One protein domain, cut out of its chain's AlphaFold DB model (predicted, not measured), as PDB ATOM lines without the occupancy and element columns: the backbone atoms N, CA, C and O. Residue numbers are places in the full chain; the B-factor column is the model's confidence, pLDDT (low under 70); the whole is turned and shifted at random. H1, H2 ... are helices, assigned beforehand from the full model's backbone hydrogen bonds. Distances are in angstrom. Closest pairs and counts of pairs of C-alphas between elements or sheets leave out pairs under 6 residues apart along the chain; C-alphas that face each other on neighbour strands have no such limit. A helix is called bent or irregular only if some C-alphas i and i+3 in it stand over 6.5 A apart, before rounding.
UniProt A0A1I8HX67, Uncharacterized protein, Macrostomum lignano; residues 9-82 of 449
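Overview. This is residues 9 to 82 of the 449 residues of an uncharacterized protein of Macrostomum lignano (UniProt A0A1I8HX67). One long helix, H4, runs past a small head of three short helices, H1, H2 and H3, and its far part, residues 72 to 81, sticks out of the body as a straight arm. In the head, H2 and H3 form a helical hairpin, and H1 lies crosswise to H2, with its closest approach to H4 at residues 61 to 65 of that long helix. The printed part has 74 residues with four named helices, in the order H1, H2, H3, H4, and no named strand; the class is all helix. The whole is compact, with a radius of gyration of the C-alphas of 13.0 A, and the C-alphas span 41 by 29 by 18 A, the arm of H4 adding to the length.

Arrangement. H4, residues 58 to 81, and H1, residues 9 to 18, only just touch, with 3 pairs of C-alphas within 8 A. H4 touches H1 with residues 61 to 65 alone; the closest C-alphas, those of Ile 11 and Arg 61, are 7.2 A apart. The two helices run the same way at a steep tilt of 43 degrees. H1 is close to H2, residues 27 to 34, but not clearly touching it: the closest C-alphas, those of Leu 18 and Leu 32, are 7.4 A apart. Their lines are about perpendicular, at 87 degrees. H2 touches H3, residues 41 to 50, and the closest C-alphas, those of Val 29 and Leu 44, are 6.2 A apart. This hairpin runs opposite ways at a shallow tilt of 33 degrees, only just short of steep. H1 and H3 are near each other, while H4 is apart from both H2 and H3. In H1, H2, H3 and H4 every O i to N i+4 pair is within hydrogen-bond range.

Along the chain. H4 is the longest helix, 34.9 A from C-alpha 58 at (-16.980, -2.958, -22.424) to C-alpha 81 at (-38.893, 24.002, -19.392). H1 begins at C-alpha 9 at (-27.993, -7.986, -18.970) and is 14.6 A long. H2 is 10.3 A long, and H3 is 14.4 A long. No helix is bent or irregular.

Size, cuts and confidence. The two C-alphas farthest apart, those of Ser 53 and Thr 82, are 41.5 A apart. Residues 72 to 82, of which 72 to 81 belong to H4, stand free; the body without them spans 28 by 26 by 18 A. The printed part has no cut, and the links H1 to H2, H2 to H3 and H3 to H4 are short, with 8, 6 and 7 residues. The mean pLDDT of the printed part is 79.4; it is under 70 at residues 21 to 22, 25 to 26, 76 and 78 to 82.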
ATOM      1  N   SER A   9     -26.602  -7.711 -19.368       80.56
ATOM      2  CA  SER A   9     -27.993  -7.986 -18.970       80.56
ATOM      3  C   SER A   9     -28.848  -6.722 -18.770       80.56
ATOM      4  O   SER A   9     -30.013  -6.694 -19.181       80.56
ATOM      5  N   ILE A  10     -28.278  -5.647 -18.214       79.25
ATOM      6  CA  ILE A  10     -28.951  -4.344 -18.100       79.25
ATOM      7  C   ILE A  10     -29.141  -3.744 -19.493       79.25
ATOM      8  O   ILE A  10     -30.235  -3.293 -19.815       79.25
ATOM      9  N   ILE A  11     -28.132  -3.806 -20.362       83.69
ATOM     10  CA  ILE A  11     -28.220  -3.244 -21.718       83.69
ATOM     11  C   ILE A  11     -29.195  -4.032 -22.604       83.69
ATOM     12  O   ILE A  11     -30.026  -3.422 -23.273       83.69
ATOM     13  N   ARG A  12     -29.213  -5.369 -22.520       83.62
ATOM     14  CA  ARG A  12     -30.247  -6.225 -23.134       83.62
ATOM     15  C   ARG A  12     -31.654  -5.819 -22.676       83.62
ATOM     16  O   ARG A  12     -32.590  -5.856 -23.469       83.62
ATOM     17  N   THR A  13     -31.810  -5.391 -21.421       81.31
ATOM     18  CA  THR A  13     -33.083  -4.886 -20.878       81.31
ATOM     19  C   THR A  13     -33.412  -3.479 -21.393       81.31
ATOM     20  O   THR A  13     -34.540  -3.229 -21.817       81.31
ATOM     21  N   LEU A  14     -32.435  -2.566 -21.425       82.94
ATOM     22  CA  LEU A  14     -32.621  -1.194 -21.906       82.94
ATOM     23  C   LEU A  14     -32.919  -1.140 -23.412       82.94
ATOM     24  O   LEU A  14     -33.837  -0.435 -23.822       82.94
ATOM     25  N   ILE A  15     -32.247  -1.935 -24.246       83.56
ATOM     26  CA  ILE A  15     -32.553  -2.017 -25.684       83.56
ATOM     27  C   ILE A  15     -33.998  -2.497 -25.898       83.56
ATOM     28  O   ILE A  15     -34.750  -1.861 -26.638       83.56
ATOM     29  N   ARG A  16     -34.432  -3.542 -25.177       81.31
ATOM     30  CA  ARG A  16     -35.831  -4.017 -25.194       81.31
ATOM     31  C   ARG A  16     -36.834  -2.969 -24.704       81.31
ATOM     32  O   ARG A  16     -37.974  -2.998 -25.147       81.31
ATOM     33  N   SER A  17     -36.430  -2.033 -23.839       77.12
ATOM     34  CA  SER A  17     -37.286  -0.909 -23.426       77.12
ATOM     35  C   SER A  17     -37.430   0.209 -24.461       77.12
ATOM     36  O   SER A  17     -38.432   0.923 -24.442       77.12
ATOM     37  N   LEU A  18     -36.440   0.378 -25.340       80.31
ATOM     38  CA  LEU A  18     -36.411   1.445 -26.345       80.31
ATOM     39  C   LEU A  18     -37.132   1.057 -27.643       80.31
ATOM     40  O   LEU A  18     -37.547   1.942 -28.391       80.31
ATOM     41  N   VAL A  19     -37.294  -0.241 -27.912       81.75
ATOM     42  CA  VAL A  19     -38.001  -0.780 -29.083       81.75
ATOM     43  C   VAL A  19     -39.501  -0.953 -28.775       81.75
ATOM     44  O   VAL A  19     -39.848  -1.707 -27.867       81.75
ATOM     45  N   PRO A  20     -40.420  -0.316 -29.529       75.50
ATOM     46  CA  PRO A  20     -41.856  -0.541 -29.369       75.50
ATOM     47  C   PRO A  20     -42.254  -2.007 -29.631       75.50
ATOM     48  O   PRO A  20     -41.751  -2.612 -30.579       75.50
ATOM     49  N   PRO A  21     -43.216  -2.580 -28.879       63.34
ATOM     50  CA  PRO A  21     -43.583  -3.998 -28.998       63.34
ATOM     51  C   PRO A  21     -44.227  -4.371 -30.344       63.34
ATOM     52  O   PRO A  21     -44.253  -5.543 -30.703       63.34
ATOM     53  N   GLN A  22     -44.719  -3.384 -31.100       65.56
ATOM     54  CA  GLN A  22     -45.293  -3.574 -32.437       65.56
ATOM     55  C   GLN A  22     -44.242  -3.520 -33.565       65.56
ATOM     56  O   GLN A  22     -44.594  -3.673 -34.733       65.56
ATOM     57  N   THR A  23     -42.965  -3.270 -33.255       73.06
ATOM     58  CA  THR A  23     -41.917  -3.119 -34.271       73.06
ATOM     59  C   THR A  23     -41.499  -4.482 -34.819       73.06
ATOM     60  O   THR A  23     -40.887  -5.290 -34.114       73.06
ATOM     61  N   ALA A  24     -41.802  -4.723 -36.100       74.00
ATOM     62  CA  ALA A  24     -41.436  -5.948 -36.813       74.00
ATOM     63  C   ALA A  24     -39.925  -6.256 -36.686       74.00
ATOM     64  O   ALA A  24     -39.136  -5.309 -36.665       74.00
ATOM     65  N   PRO A  25     -39.491  -7.535 -36.651       63.19
ATOM     66  CA  PRO A  25     -38.123  -7.908 -36.263       63.19
ATOM     67  C   PRO A  25     -36.987  -7.173 -36.995       63.19
ATOM     68  O   PRO A  25     -36.021  -6.765 -36.358       63.19
ATOM     69  N   GLY A  26     -37.118  -6.918 -38.304       67.88
ATOM     70  CA  GLY A  26     -36.128  -6.140 -39.070       67.88
ATOM     71  C   GLY A  26     -36.159  -4.623 -38.817       67.88
ATOM     72  O   GLY A  26     -35.145  -3.948 -38.965       67.88
ATOM     73  N   GLY A  27     -37.296  -4.071 -38.388       78.31
ATOM     74  CA  GLY A  27     -37.453  -2.640 -38.103       78.31
ATOM     75  C   GLY A  27     -36.825  -2.194 -36.780       78.31
ATOM     76  O   GLY A  27     -36.649  -0.999 -36.562       78.31
ATOM     77  N   GLN A  28     -36.467  -3.128 -35.894       81.50
ATOM     78  CA  GLN A  28     -35.953  -2.818 -34.555       81.50
ATOM     79  C   GLN A  28     -34.566  -2.157 -34.609       81.50
ATOM     80  O   GLN A  28     -34.312  -1.205 -33.874       81.50
ATOM     81  N   VAL A  29     -33.702  -2.591 -35.534       84.88
ATOM     82  CA  VAL A  29     -32.384  -1.974 -35.773       84.88
ATOM     83  C   VAL A  29     -32.538  -0.558 -36.329       84.88
ATOM     84  O   VAL A  29     -31.930   0.374 -35.807       84.88
ATOM     85  N   LEU A  30     -33.401  -0.383 -37.338       82.25
ATOM     86  CA  LEU A  30     -33.687   0.920 -37.946       82.25
ATOM     87  C   LEU A  30     -34.257   1.906 -36.920       82.25
ATOM     88  O   LEU A  30     -33.812   3.048 -36.864       82.25
ATOM     89  N   TRP A  31     -35.170   1.450 -36.059       83.12
ATOM     90  CA  TRP A  31     -35.715   2.249 -34.961       83.12
ATOM     91  C   TRP A  31     -34.626   2.710 -33.982       83.12
ATOM     92  O   TRP A  31     -34.527   3.898 -33.676       83.12
ATOM     93  N   LEU A  32     -33.764   1.790 -33.531       83.19
ATOM     94  CA  LEU A  32     -32.653   2.112 -32.632       83.19
ATOM     95  C   LEU A  32     -31.659   3.089 -33.280       83.19
ATOM     96  O   LEU A  32     -31.182   4.007 -32.615       83.19
ATOM     97  N   LYS A  33     -31.386   2.955 -34.583       85.12
ATOM     98  CA  LYS A  33     -30.581   3.930 -35.332       85.12
ATOM     99  C   LYS A  33     -31.273   5.286 -35.478       85.12
ATOM    100  O   LYS A  33     -30.609   6.305 -35.316       85.12
ATOM    101  N   GLN A  34     -32.586   5.319 -35.704       82.38
ATOM    102  CA  GLN A  34     -33.363   6.554 -35.852       82.38
ATOM    103  C   GLN A  34     -33.417   7.387 -34.560       82.38
ATOM    104  O   GLN A  34     -33.391   8.613 -34.636       82.38
ATOM    105  N   ILE A  35     -33.428   6.750 -33.382       79.12
ATOM    106  CA  ILE A  35     -33.293   7.454 -32.090       79.12
ATOM    107  C   ILE A  35     -31.836   7.815 -31.734       79.12
ATOM    108  O   ILE A  35     -31.594   8.424 -30.696       79.12
ATOM    109  N   GLY A  36     -30.858   7.456 -32.576       83.19
ATOM    110  CA  GLY A  36     -29.444   7.806 -32.398       83.19
ATOM    111  C   GLY A  36     -28.625   6.845 -31.528       83.19
ATOM    112  O   GLY A  36     -27.612   7.266 -30.976       83.19
ATOM    113  N   CYS A  37     -29.030   5.576 -31.387       87.19
ATOM    114  CA  CYS A  37     -28.294   4.580 -30.597       87.19
ATOM    115  C   CYS A  37     -26.839   4.404 -31.103       87.19
ATOM    116  O   CYS A  37     -26.640   4.138 -32.298       87.19
ATOM    117  N   PRO A  38     -25.820   4.492 -30.221       86.62
ATOM    118  CA  PRO A  38     -24.409   4.478 -30.617       86.62
ATOM    119  C   PRO A  38     -23.880   3.084 -30.983       86.62
ATOM    120  O   PRO A  38     -22.839   2.981 -31.629       86.62
ATOM    121  N   LEU A  39     -24.584   2.010 -30.605       88.88
ATOM    122  CA  LEU A  39     -24.195   0.634 -30.932       88.88
ATOM    123  C   LEU A  39     -24.142   0.427 -32.449       88.88
ATOM    124  O   LEU A  39     -24.975   0.968 -33.185       88.88
ATOM    125  N   SER A  40     -23.174  -0.355 -32.936       89.50
ATOM    126  CA  SER A  40     -23.035  -0.600 -34.376       89.50
ATOM    127  C   SER A  40     -24.240  -1.374 -34.926       89.50
ATOM    128  O   SER A  40     -24.930  -2.085 -34.194       89.50
ATOM    129  N   GLU A  41     -24.518  -1.239 -36.223       87.06
ATOM    130  CA  GLU A  41     -25.604  -2.006 -36.844       87.06
ATOM    131  C   GLU A  41     -25.340  -3.519 -36.775       87.06
ATOM    132  O   GLU A  41     -26.244  -4.271 -36.417       87.06
ATOM    133  N   ALA A  42     -24.095  -3.958 -36.985       86.38
ATOM    134  CA  ALA A  42     -23.703  -5.356 -36.812       86.38
ATOM    135  C   ALA A  42     -23.901  -5.844 -35.363       86.38
ATOM    136  O   ALA A  42     -24.437  -6.932 -35.157       86.38
ATOM    137  N   THR A  43     -23.555  -5.024 -34.361       88.19
ATOM    138  CA  THR A  43     -23.788  -5.319 -32.932       88.19
ATOM    139  C   THR A  43     -25.281  -5.522 -32.659       88.19
ATOM    140  O   THR A  43     -25.676  -6.496 -32.023       88.19
ATOM    141  N   LEU A  44     -26.134  -4.625 -33.167       86.69
ATOM    142  CA  LEU A  44     -27.585  -4.699 -32.977       86.69
ATOM    143  C   LEU A  44     -28.210  -5.896 -33.707       86.69
ATOM    144  O   LEU A  44     -29.083  -6.558 -33.147       86.69
ATOM    145  N   GLN A  45     -27.756  -6.213 -34.922       87.19
ATOM    146  CA  GLN A  45     -28.211  -7.392 -35.664       87.19
ATOM    147  C   GLN A  45     -27.795  -8.697 -34.960       87.19
ATOM    148  O   GLN A  45     -28.634  -9.581 -34.778       87.19
ATOM    149  N   ALA A  46     -26.544  -8.803 -34.497       85.81
ATOM    150  CA  ALA A  46     -26.053  -9.966 -33.754       85.81
ATOM    151  C   ALA A  46     -26.777 -10.145 -32.407       85.81
ATOM    152  O   ALA A  46     -27.176 -11.263 -32.061       85.81
ATOM    153  N   TYR A  47     -27.034  -9.042 -31.692       87.00
ATOM    154  CA  TYR A  47     -27.867  -9.031 -30.490       87.00
ATOM    155  C   TYR A  47     -29.277  -9.568 -30.761       87.00
ATOM    156  O   TYR A  47     -29.738 -10.445 -30.037       87.00
ATOM    157  N   LEU A  48     -29.968  -9.109 -31.810       82.19
ATOM    158  CA  LEU A  48     -31.328  -9.578 -32.099       82.19
ATOM    159  C   LEU A  48     -31.374 -11.064 -32.499       82.19
ATOM    160  O   LEU A  48     -32.333 -11.752 -32.154       82.19
ATOM    161  N   GLN A  49     -30.333 -11.577 -33.162       82.00
ATOM    162  CA  GLN A  49     -30.229 -12.992 -33.543       82.00
ATOM    163  C   GLN A  49     -29.970 -13.933 -32.353       82.00
ATOM    164  O   GLN A  49     -30.442 -15.067 -32.366       82.00
ATOM    165  N   SER A  50     -29.238 -13.484 -31.327       78.56
ATOM    166  CA  SER A  50     -28.826 -14.319 -30.179       78.56
ATOM    167  C   SER A  50     -29.518 -13.970 -28.849       78.56
ATOM    168  O   SER A  50     -29.490 -14.751 -27.898       78.56
ATOM    169  N   SER A  51     -30.228 -12.841 -28.794       73.00
ATOM    170  CA  SER A  51     -31.051 -12.367 -27.677       73.00
ATOM    171  C   SER A  51     -30.339 -12.351 -26.321       73.00
ATOM    172  O   SER A  51     -29.668 -11.373 -26.001       73.00
ATOM    173  N   ASP A  52     -30.510 -13.376 -25.482       72.38
ATOM    174  CA  ASP A  52     -30.057 -13.353 -24.084       72.38
ATOM    175  C   ASP A  52     -28.624 -13.847 -23.862       72.38
ATOM    176  O   ASP A  52     -28.068 -13.588 -22.792       72.38
ATOM    177  N   SER A  53     -28.005 -14.482 -24.864       77.19
ATOM    178  CA  SER A  53     -26.599 -14.911 -24.827       77.19
ATOM    179  C   SER A  53     -25.609 -13.885 -25.397       77.19
ATOM    180  O   SER A  53     -24.403 -14.100 -25.303       77.19
ATOM    181  N   TYR A  54     -26.081 -12.767 -25.964       84.88
ATOM    182  CA  TYR A  54     -25.198 -11.749 -26.542       84.88
ATOM    183  C   TYR A  54     -24.535 -10.873 -25.473       84.88
ATOM    184  O   TYR A  54     -25.197 -10.029 -24.860       84.88
ATOM    185  N   GLU A  55     -23.229 -11.033 -25.273       87.50
ATOM    186  CA  GLU A  55     -22.427 -10.156 -24.418       87.50
ATOM    187  C   GLU A  55     -21.842  -8.979 -25.211       87.50
ATOM    188  O   GLU A  55     -21.195  -9.165 -26.239       87.50
ATOM    189  N   PHE A  56     -22.062  -7.760 -24.712       87.38
ATOM    190  CA  PHE A  56     -21.569  -6.523 -25.324       87.38
ATOM    191  C   PHE A  56     -20.139  -6.214 -24.859       87.38
ATOM    192  O   PHE A  56     -19.787  -6.422 -23.689       87.38
ATOM    193  N   LEU A  57     -19.319  -5.637 -25.740       89.25
ATOM    194  CA  LEU A  57     -17.959  -5.207 -25.401       89.25
ATOM    195  C   LEU A  57     -17.990  -4.066 -24.371       89.25
ATOM    196  O   LEU A  57     -18.891  -3.232 -24.384       89.25
ATOM    197  N   ALA A  58     -16.990  -3.973 -23.489       81.56
ATOM    198  CA  ALA A  58     -16.980  -2.958 -22.424       81.56
ATOM    199  C   ALA A  58     -17.099  -1.512 -22.961       81.56
ATOM    200  O   ALA A  58     -17.827  -0.702 -22.388       81.56
ATOM    201  N   ALA A  59     -16.469  -1.214 -24.103       84.06
ATOM    202  CA  ALA A  59     -16.582   0.083 -24.778       84.06
ATOM    203  C   ALA A  59     -17.991   0.350 -25.349       84.06
ATOM    204  O   ALA A  59     -18.502   1.463 -25.231       84.06
ATOM    205  N   GLU A  60     -18.651  -0.668 -25.912       86.62
ATOM    206  CA  GLU A  60     -20.048  -0.577 -26.362       86.62
ATOM    207  C   GLU A  60     -20.989  -0.332 -25.181       86.62
ATOM    208  O   GLU A  60     -21.892   0.503 -25.262       86.62
ATOM    209  N   ARG A  61     -20.745  -1.026 -24.060       85.44
ATOM    210  CA  ARG A  61     -21.532  -0.883 -22.834       85.44
ATOM    211  C   ARG A  61     -21.405   0.511 -22.223       85.44
ATOM    212  O   ARG A  61     -22.422   1.104 -21.865       85.44
ATOM    213  N   ALA A  62     -20.188   1.052 -22.155       82.06
ATOM    214  CA  ALA A  62     -19.944   2.421 -21.708       82.06
ATOM    215  C   ALA A  62     -20.625   3.441 -22.639       82.06
ATOM    216  O   ALA A  62     -21.415   4.263 -22.182       82.06
ATOM    217  N   SER A  63     -20.406   3.327 -23.954       84.56
ATOM    218  CA  SER A  63     -20.966   4.241 -24.957       84.56
ATOM    219  C   SER A  63     -22.501   4.274 -24.950       84.56
ATOM    220  O   SER A  63     -23.099   5.352 -24.959       84.56
ATOM    221  N   PHE A  64     -23.155   3.109 -24.869       87.56
ATOM    222  CA  PHE A  64     -24.612   3.027 -24.754       87.56
ATOM    223  C   PHE A  64     -25.123   3.601 -23.425       87.56
ATOM    224  O   PHE A  64     -26.126   4.313 -23.427       87.56
ATOM    225  N   SER A  65     -24.435   3.332 -22.308       82.56
ATOM    226  CA  SER A  65     -24.778   3.878 -20.986       82.56
ATOM    227  C   SER A  65     -24.731   5.411 -20.981       82.56
ATOM    228  O   SER A  65     -25.714   6.060 -20.626       82.56
ATOM    229  N   ASP A  66     -23.638   6.006 -21.465       82.38
ATOM    230  CA  ASP A  66     -23.466   7.462 -21.517       82.38
ATOM    231  C   ASP A  66     -24.489   8.142 -22.432       82.38
ATOM    232  O   ASP A  66     -25.045   9.185 -22.080       82.38
ATOM    233  N   TRP A  67     -24.780   7.549 -23.593       89.38
ATOM    234  CA  TRP A  67     -25.831   8.032 -24.491       89.38
ATOM    235  C   TRP A  67     -27.221   7.948 -23.848       89.38
ATOM    236  O   TRP A  67     -27.969   8.927 -23.878       89.38
ATOM    237  N   HIS A  68     -27.554   6.820 -23.217       84.12
ATOM    238  CA  HIS A  68     -28.831   6.628 -22.532       84.12
ATOM    239  C   HIS A  68     -29.010   7.639 -21.386       84.12
ATOM    240  O   HIS A  68     -30.055   8.277 -21.272       84.12
ATOM    241  N   ASN A  69     -27.965   7.865 -20.588       81.75
ATOM    242  CA  ASN A  69     -27.989   8.835 -19.494       81.75
ATOM    243  C   ASN A  69     -28.153  10.275 -20.013       81.75
ATOM    244  O   ASN A  69     -28.961  11.033 -19.474       81.75
ATOM    245  N   ARG A  70     -27.474  10.642 -21.110       79.69
ATOM    246  CA  ARG A  70     -27.667  11.939 -21.790       79.69
ATOM    247  C   ARG A  70     -29.094  12.109 -22.321       79.69
ATOM    248  O   ARG A  70     -29.660  13.186 -22.153       79.69
ATOM    249  N   MET A  71     -29.689  11.063 -22.896       83.19
ATOM    250  CA  MET A  71     -31.085  11.064 -23.353       83.19
ATOM    251  C   MET A  71     -32.055  11.333 -22.191       83.19
ATOM    252  O   MET A  71     -32.936  12.185 -22.302       83.19
ATOM    253  N   CYS A  72     -31.866  10.657 -21.051       76.88
ATOM    254  CA  CYS A  72     -32.680  10.872 -19.854       76.88
ATOM    255  C   CYS A  72     -32.535  12.299 -19.301       76.88
ATOM    256  O   CYS A  72     -33.542  12.924 -18.972       76.88
ATOM    257  N   LEU A  73     -31.313  12.840 -19.243       75.44
ATOM    258  CA  LEU A  73     -31.065  14.210 -18.780       75.44
ATOM    259  C   LEU A  73     -31.696  15.261 -19.706       75.44
ATOM    260  O   LEU A  73     -32.353  16.175 -19.214       75.44
ATOM    261  N   GLN A  74     -31.583  15.106 -21.029       74.12
ATOM    262  CA  GLN A  74     -32.241  16.000 -21.993       74.12
ATOM    263  C   GLN A  74     -33.771  15.961 -21.875       74.12
ATOM    264  O   GLN A  74     -34.421  17.000 -21.989       74.12
ATOM    265  N   TYR A  75     -34.355  14.788 -21.618       70.75
ATOM    266  CA  TYR A  75     -35.794  14.655 -21.386       70.75
ATOM    267  C   TYR A  75     -36.241  15.371 -20.099       70.75
ATOM    268  O   TYR A  75     -37.213  16.125 -20.120       70.75
ATOM    269  N   LEU A  76     -35.501  15.205 -18.996       67.81
ATOM    270  CA  LEU A  76     -35.759  15.917 -17.738       67.81
ATOM    271  C   LEU A  76     -35.636  17.441 -17.907       67.81
ATOM    272  O   LEU A  76     -36.484  18.187 -17.421       67.81
ATOM    273  N   GLU A  77     -34.626  17.907 -18.646       71.88
ATOM    274  CA  GLU A  77     -34.424  19.330 -18.935       71.88
ATOM    275  C   GLU A  77     -35.551  19.918 -19.809       71.88
ATOM    276  O   GLU A  77     -35.942  21.070 -19.623       71.88
ATOM    277  N   GLN A  78     -36.119  19.132 -20.732       67.69
ATOM    278  CA  GLN A  78     -37.306  19.529 -21.498       67.69
ATOM    279  C   GLN A  78     -38.545  19.640 -20.599       67.69
ATOM    280  O   GLN A  78     -39.238  20.655 -20.660       67.69
ATOM    281  N   MET A  79     -38.793  18.660 -19.717       57.12
ATOM    282  CA  MET A  79     -39.917  18.720 -18.767       57.12
ATOM    283  C   MET A  79     -39.812  19.911 -17.803       57.12
ATOM    284  O   MET A  79     -40.820  20.548 -17.507       57.12
ATOM    285  N   ALA A  80     -38.600  20.266 -17.364       59.12
ATOM    286  CA  ALA A  80     -38.358  21.436 -16.517       59.12
ATOM    287  C   ALA A  80     -38.615  22.784 -17.227       59.12
ATOM    288  O   ALA A  80     -38.780  23.804 -16.561       59.12
ATOM    289  N   LYS A  81     -38.652  22.802 -18.568       60.41
ATOM    290  CA  LYS A  81     -38.893  24.002 -19.392       60.41
ATOM    291  C   LYS A  81     -40.336  24.117 -19.899       60.41
ATOM    292  O   LYS A  81     -40.712  25.174 -20.403       60.41
ATOM    293  N   THR A  82     -41.156  23.072 -19.770       46.41
ATOM    294  CA  THR A  82     -42.584  23.119 -20.127       46.41
ATOM    295  C   THR A  82     -43.444  23.624 -18.961       46.41
ATOM    296  O   THR A  82     -43.393  23.023 -17.888       46.41
TER     297      THR A  82